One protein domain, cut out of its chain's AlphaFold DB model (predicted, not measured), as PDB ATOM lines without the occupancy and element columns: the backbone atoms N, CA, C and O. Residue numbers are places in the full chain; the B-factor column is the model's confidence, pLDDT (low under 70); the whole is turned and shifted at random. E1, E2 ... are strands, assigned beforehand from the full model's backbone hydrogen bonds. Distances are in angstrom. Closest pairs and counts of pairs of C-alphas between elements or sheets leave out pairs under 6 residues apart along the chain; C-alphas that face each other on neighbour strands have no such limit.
ATOM      1  N   TRP A   3     251.653 230.781 283.572       91.38
ATOM      2  CA  TRP A   3     251.564 231.889 284.514       91.38
ATOM      3  C   TRP A   3     252.961 232.410 284.805       91.38
ATOM      4  O   TRP A   3     253.857 231.613 285.064       91.38
ATOM      5  N   ALA A   4     253.136 233.726 284.792       91.06
ATOM      6  CA  ALA A   4     254.376 234.395 285.156       91.06
ATOM      7  C   ALA A   4     254.186 235.162 286.469       91.06
ATOM      8  O   ALA A   4     253.233 235.933 286.609       91.06
ATOM      9  N   LEU A   5     255.069 234.942 287.442       90.69
ATOM     10  CA  LEU A   5     255.145 235.747 288.653       90.69
ATOM     11  C   LEU A   5     255.992 236.962 288.329       90.69
ATOM     12  O   LEU A   5     257.189 236.831 288.057       90.69
ATOM     13  N   VAL A   6     255.369 238.133 288.365       88.94
ATOM     14  CA  VAL A   6     256.015 239.353 287.903       88.94
ATOM     15  C   VAL A   6     255.927 240.505 288.882       88.94
ATOM     16  O   VAL A   6     255.004 240.572 289.698       88.94
ATOM     17  N   MET A   7     256.867 241.436 288.743       88.81
ATOM     18  CA  MET A   7     256.837 242.767 289.338       88.81
ATOM     19  C   MET A   7     256.834 243.813 288.224       88.81
ATOM     20  O   MET A   7     257.508 243.644 287.211       88.81
ATOM     21  N   GLU A   8     256.084 244.898 288.398       85.62
ATOM     22  CA  GLU A   8     256.132 246.031 287.469       85.62
ATOM     23  C   GLU A   8     257.513 246.695 287.501       85.62
ATOM     24  O   GLU A   8     258.043 247.003 288.570       85.62
ATOM     25  N   SER A   9     258.109 246.857 286.324       80.19
ATOM     26  CA  SER A   9     259.444 247.420 286.161       80.19
ATOM     27  C   SER A   9     259.390 248.942 286.061       80.19
ATOM     28  O   SER A   9     258.474 249.509 285.469       80.19
ATOM     29  N   THR A  10     260.417 249.620 286.575       78.69
ATOM     30  CA  THR A  10     260.575 251.077 286.426       78.69
ATOM     31  C   THR A  10     260.992 251.497 285.017       78.69
ATOM     32  O   THR A  10     260.859 252.668 284.673       78.69
ATOM     33  N   VAL A  11     261.478 250.560 284.196       76.19
ATOM     34  CA  VAL A  11     261.920 250.797 282.810       76.19
ATOM     35  C   VAL A  11     260.885 250.348 281.770       76.19
ATOM     36  O   VAL A  11     261.247 250.086 280.631       76.19
ATOM     37  N   HIS A  12     259.604 250.308 282.165       80.56
ATOM     38  CA  HIS A  12     258.469 249.718 281.439       80.56
ATOM     39  C   HIS A  12     258.489 248.177 281.388       80.56
ATOM     40  O   HIS A  12     259.540 247.545 281.443       80.56
ATOM     41  N   GLY A  13     257.301 247.564 281.338       86.44
ATOM     42  CA  GLY A  13     257.122 246.108 281.327       86.44
ATOM     43  C   GLY A  13     257.146 245.450 282.713       86.44
ATOM     44  O   GLY A  13     256.951 246.092 283.750       86.44
ATOM     45  N   PHE A  14     257.371 244.138 282.725       89.12
ATOM     46  CA  PHE A  14     257.256 243.289 283.906       89.12
ATOM     47  C   PHE A  14     258.507 242.430 284.104       89.12
ATOM     48  O   PHE A  14     258.827 241.605 283.255       89.12
ATOM     49  N   TYR A  15     259.192 242.572 285.239       90.38
ATOM     50  CA  TYR A  15     260.271 241.658 285.609       90.38
ATOM     51  C   TYR A  15     259.702 240.292 285.989       90.38
ATOM     52  O   TYR A  15     258.859 240.207 286.885       90.38
ATOM     53  N   VAL A  16     260.184 239.232 285.342       91.19
ATOM     54  CA  VAL A  16     259.704 237.859 285.536       91.19
ATOM     55  C   VAL A  16     260.602 237.104 286.509       91.19
ATOM     56  O   VAL A  16     261.782 236.888 286.249       91.19
ATOM     57  N   SER A  17     260.028 236.635 287.615       91.31
ATOM     58  CA  SER A  17     260.752 235.852 288.629       91.31
ATOM     59  C   SER A  17     260.494 234.354 288.536       91.31
ATOM     60  O   SER A  17     261.384 233.551 288.797       91.31
ATOM     61  N   GLU A  18     259.289 233.955 288.135       92.50
ATOM     62  CA  GLU A  18     258.912 232.544 288.067       92.50
ATOM     63  C   GLU A  18     257.924 232.317 286.927       92.50
ATOM     64  O   GLU A  18     257.094 233.178 286.639       92.50
ATOM     65  N   ILE A  19     257.988 231.142 286.302       91.81
ATOM     66  CA  ILE A  19     256.995 230.682 285.332       91.81
ATOM     67  C   ILE A  19     256.459 229.336 285.808       91.81
ATOM     68  O   ILE A  19     257.229 228.446 286.166       91.81
ATOM     69  N   ARG A  20     255.136 229.180 285.801       91.12
ATOM     70  CA  ARG A  20     254.453 227.932 286.146       91.12
ATOM     71  C   ARG A  20     253.431 227.543 285.102       91.12
ATOM     72  O   ARG A  20     252.703 228.387 284.582       91.12
ATOM     73  N   GLU A  21     253.312 226.244 284.879       90.00
ATOM     74  CA  GLU A  21     252.196 225.672 284.140       90.00
ATOM     75  C   GLU A  21     251.123 225.210 285.124       90.00
ATOM     76  O   GLU A  21     251.387 224.443 286.047       90.00
ATOM     77  N   SER A  22     249.909 225.730 284.967       86.06
ATOM     78  CA  SER A  22     248.761 225.347 285.788       86.06
ATOM     79  C   SER A  22     247.459 225.576 285.027       86.06
ATOM     80  O   SER A  22     247.378 226.429 284.135       86.06
ATOM     81  N   GLU A  23     246.430 224.801 285.351       86.19
ATOM     82  CA  GLU A  23     245.080 224.990 284.815       86.19
ATOM     83  C   GLU A  23     244.412 226.248 285.391       86.19
ATOM     84  O   GLU A  23     243.649 226.907 284.691       86.19
ATOM     85  N   GLY A  24     244.756 226.626 286.628       85.19
ATOM     86  CA  GLY A  24     244.232 227.806 287.319       85.19
ATOM     87  C   GLY A  24     245.324 228.780 287.757       85.19
ATOM     88  O   GLY A  24     246.515 228.486 287.655       85.19
ATOM     89  N   LYS A  25     244.921 229.954 288.263       84.56
ATOM     90  CA  LYS A  25     245.855 230.943 288.824       84.56
ATOM     91  C   LYS A  25     246.600 230.327 290.015       84.56
ATOM     92  O   LYS A  25     245.935 229.936 290.977       84.56
ATOM     93  N   PRO A  26     247.945 230.262 289.998       86.44
ATOM     94  CA  PRO A  26     248.693 229.730 291.124       86.44
ATOM     95  C   PRO A  26     248.422 230.538 292.395       86.44
ATOM     96  O   PRO A  26     248.287 231.766 292.358       86.44
ATOM     97  N   ALA A  27     248.371 229.845 293.533       81.56
ATOM     98  CA  ALA A  27     248.273 230.502 294.825       81.56
ATOM     99  C   ALA A  27     249.500 231.403 295.033       81.56
ATOM    100  O   ALA A  27     250.645 230.981 294.857       81.56
ATOM    101  N   TYR A  28     249.253 232.661 295.390       70.69
ATOM    102  CA  TYR A  28     250.302 233.582 295.800       70.69
ATOM    103  C   TYR A  28     250.407 233.550 297.324       70.69
ATOM    104  O   TYR A  28     249.438 233.869 298.013       70.69
ATOM    105  N   HIS A  29     251.574 233.175 297.849       63.94
ATOM    106  CA  HIS A  29     251.893 233.357 299.262       63.94
ATOM    107  C   HIS A  29     252.616 234.701 299.416       63.94
ATOM    108  O   HIS A  29     253.747 234.825 298.947       63.94
ATOM    109  N   PRO A  30     251.987 235.721 300.024       56.81
ATOM    110  CA  PRO A  30     252.593 237.037 300.162       56.81
ATOM    111  C   PRO A  30     253.772 236.989 301.137       56.81
ATOM    112  O   PRO A  30     253.604 237.083 302.349       56.81
ATOM    113  N   THR A  31     254.989 236.879 300.617       55.09
ATOM    114  CA  THR A  31     256.221 237.109 301.377       55.09
ATOM    115  C   THR A  31     256.596 238.584 301.283       55.09
ATOM    116  O   THR A  31     257.331 238.958 300.388       55.09
ATOM    117  N   HIS A  32     256.070 239.435 302.177       52.75
ATOM    118  CA  HIS A  32     256.411 240.863 302.411       52.75
ATOM    119  C   HIS A  32     256.544 241.843 301.212       52.75
ATOM    120  O   HIS A  32     256.628 243.051 301.423       52.75
ATOM    121  N   LEU A  33     256.505 241.391 299.963       58.72
ATOM    122  CA  LEU A  33     256.799 242.148 298.756       58.72
ATOM    123  C   LEU A  33     255.480 242.387 298.021       58.72
ATOM    124  O   LEU A  33     255.063 241.600 297.175       58.72
ATOM    125  N   ARG A  34     254.814 243.491 298.375       62.84
ATOM    126  CA  ARG A  34     253.467 243.870 297.901       62.84
ATOM    127  C   ARG A  34     253.335 244.044 296.378       62.84
ATOM    128  O   ARG A  34     252.220 244.206 295.899       62.84
ATOM    129  N   SER A  35     254.439 244.014 295.635       76.75
ATOM    130  CA  SER A  35     254.476 244.337 294.204       76.75
ATOM    131  C   SER A  35     254.457 243.118 293.273       76.75
ATOM    132  O   SER A  35     254.417 243.304 292.059       76.75
ATOM    133  N   TRP A  36     254.494 241.886 293.800       85.19
ATOM    134  CA  TRP A  36     254.462 240.678 292.966       85.19
ATOM    135  C   TRP A  36     253.042 240.200 292.674       85.19
ATOM    136  O   TRP A  36     252.189 240.160 293.561       85.19
ATOM    137  N   ARG A  37     252.803 239.759 291.437       85.12
ATOM    138  CA  ARG A  37     251.522 239.189 291.000       85.12
ATOM    139  C   ARG A  37     251.715 238.101 289.951       85.12
ATOM    140  O   ARG A  37     252.589 238.207 289.098       85.12
ATOM    141  N   TRP A  38     250.861 237.081 289.990       87.88
ATOM    142  CA  TRP A  38     250.727 236.122 288.893       87.88
ATOM    143  C   TRP A  38     249.917 236.737 287.753       87.88
ATOM    144  O   TRP A  38     248.783 237.175 287.971       87.88
ATOM    145  N   ILE A  39     250.487 236.717 286.553       86.75
ATOM    146  CA  ILE A  39     249.853 237.117 285.297       86.75
ATOM    147  C   ILE A  39     249.781 235.901 284.376       86.75
ATOM    148  O   ILE A  39     250.717 235.105 284.315       86.75
ATOM    149  N   ALA A  40     248.663 235.744 283.675       89.38
ATOM    150  CA  ALA A  40     248.514 234.691 282.686       89.38
ATOM    151  C   ALA A  40     249.261 235.063 281.393       89.38
ATOM    152  O   ALA A  40     249.148 236.191 280.916       89.38
ATOM    153  N   VAL A  41     250.013 234.115 280.837       86.94
ATOM    154  CA  VAL A  41     250.822 234.290 279.622       86.94
ATOM    155  C   VAL A  41     250.079 233.702 278.428       86.94
ATOM    156  O   VAL A  41     249.564 232.578 278.510       86.94
ATOM    157  N   ASN A  42     250.028 234.439 277.315       83.88
ATOM    158  CA  ASN A  42     249.354 233.959 276.115       83.88
ATOM    159  C   ASN A  42     250.057 232.727 275.524       83.88
ATOM    160  O   ASN A  42     251.286 232.657 275.537       83.88
ATOM    161  N   PRO A  43     249.318 231.775 274.922       79.25
ATOM    162  CA  PRO A  43     249.903 230.570 274.323       79.25
ATOM    163  C   PRO A  43     250.934 230.803 273.201       79.25
ATOM    164  O   PRO A  43     251.631 229.861 272.839       79.25
ATOM    165  N   GLY A  44     251.031 232.020 272.655       84.12
ATOM    166  CA  GLY A  44     252.013 232.402 271.632       84.12
ATOM    167  C   GLY A  44     253.115 233.345 272.121       84.12
ATOM    168  O   GLY A  44     253.963 233.730 271.324       84.12
ATOM    169  N   GLU A  45     253.106 233.738 273.396       85.62
ATOM    170  CA  GLU A  45     254.132 234.620 273.949       85.62
ATOM    171  C   GLU A  45     255.285 233.818 274.542       85.62
ATOM    172  O   GLU A  45     255.097 232.834 275.267       85.62
ATOM    173  N   GLU A  46     256.500 234.270 274.243       87.06
ATOM    174  CA  GLU A  46     257.704 233.750 274.865       87.06
ATOM    175  C   GLU A  46     258.059 234.612 276.077       87.06
ATOM    176  O   GLU A  46     258.250 235.822 275.969       87.06
ATOM    177  N   VAL A  47     258.125 233.975 277.243       88.81
ATOM    178  CA  VAL A  47     258.446 234.617 278.518       88.81
ATOM    179  C   VAL A  47     259.562 233.816 279.172       88.81
ATOM    180  O   VAL A  47     259.525 232.582 279.164       88.81
ATOM    181  N   ARG A  48     260.554 234.506 279.738       92.00
ATOM    182  CA  ARG A  48     261.729 233.898 280.373       92.00
ATOM    183  C   ARG A  48     261.956 234.499 281.754       92.00
ATOM    184  O   ARG A  48     261.717 235.681 281.974       92.00
ATOM    185  N   VAL A  49     262.401 233.667 282.692       92.69
ATOM    186  CA  VAL A  49     262.766 234.114 284.043       92.69
ATOM    187  C   VAL A  49     264.023 234.980 283.971       92.69
ATOM    188  O   VAL A  49     264.989 234.598 283.316       92.69
ATOM    189  N   GLY A  50     264.014 236.112 284.673       91.12
ATOM    190  CA  GLY A  50     265.106 237.084 284.706       91.12
ATOM    191  C   GLY A  50     264.981 238.216 283.682       91.12
ATOM    192  O   GLY A  50     265.691 239.211 283.813       91.12
ATOM    193  N   ASP A  51     264.060 238.106 282.723       91.62
ATOM    194  CA  ASP A  51     263.846 239.126 281.696       91.62
ATOM    195  C   ASP A  51     262.790 240.161 282.116       91.62
ATOM    196  O   ASP A  51     261.940 239.925 282.986       91.62
ATOM    197  N   ILE A  52     262.833 241.321 281.452       89.69
ATOM    198  CA  ILE A  52     261.718 242.268 281.409       89.69
ATOM    199  C   ILE A  52     260.828 241.880 280.235       89.69
ATOM    200  O   ILE A  52     261.230 241.955 279.077       89.69
ATOM    201  N   TRP A  53     259.610 241.459 280.544       89.94
ATOM    202  CA  TRP A  53     258.610 241.093 279.557       89.94
ATOM    203  C   TRP A  53     257.681 242.279 279.267       89.94
ATOM    204  O   TRP A  53     257.079 242.848 280.180       89.94
ATOM    205  N   GLU A  54     257.565 242.652 277.990       85.69
ATOM    206  CA  GLU A  54     256.773 243.803 277.517       85.69
ATOM    207  C   GLU A  54     255.317 243.453 277.154       85.69
ATOM    208  O   GLU A  54     254.563 244.319 276.709       85.69
TER     209      GLU A  54
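This is residues 3 to 54 of the 66 residues of an uncharacterized protein of Pseudomonas gingeri (UniProt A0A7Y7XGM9). With little regular structure, this is a small, strongly twisted sheet of three strands with two long loop stretches, residues 22 to 35 and 42 to 54. The second folds back, and its residues 52 to 53 pair antiparallel with residues 14 to 15 of E2. The printed part has 52 residues, no named helix and strands E1, E2, E3; the sheet's order is E2 - E1 - E3, antiparallel. It is all strand, with 20 residues in named elements, compact and flat: radius of gyration of the C-alphas 10.8 A, spans 27 by 24 by 13 A.

Start at E1, residues 3 to 8, the inner strand. It forms a hairpin with E2, residues 14 to 21, at 166 degrees; find N 5 and O 18 within hydrogen-bond range, 2.8 A. E2 bends by 75 degrees at residue 17. On E3, residues 36 to 41, antiparallel to E1 at 132 degrees, look for N 4 and O 39, 2.8 A. E2 and E3 are apart.

Find C-alpha 3 at (251.564, 231.889, 284.514); E1 runs 15.2 A. E2 runs 18.3 A; E3 runs 15.2 A, to C-alpha 41 at (250.822, 234.290, 279.622).

The C-alphas farthest apart, of His 32 and Gly 44, are 32.2 A apart. The printed part has no cut; the link from E2 to E3 is long. Residues 29 to 34 have pLDDT under 70.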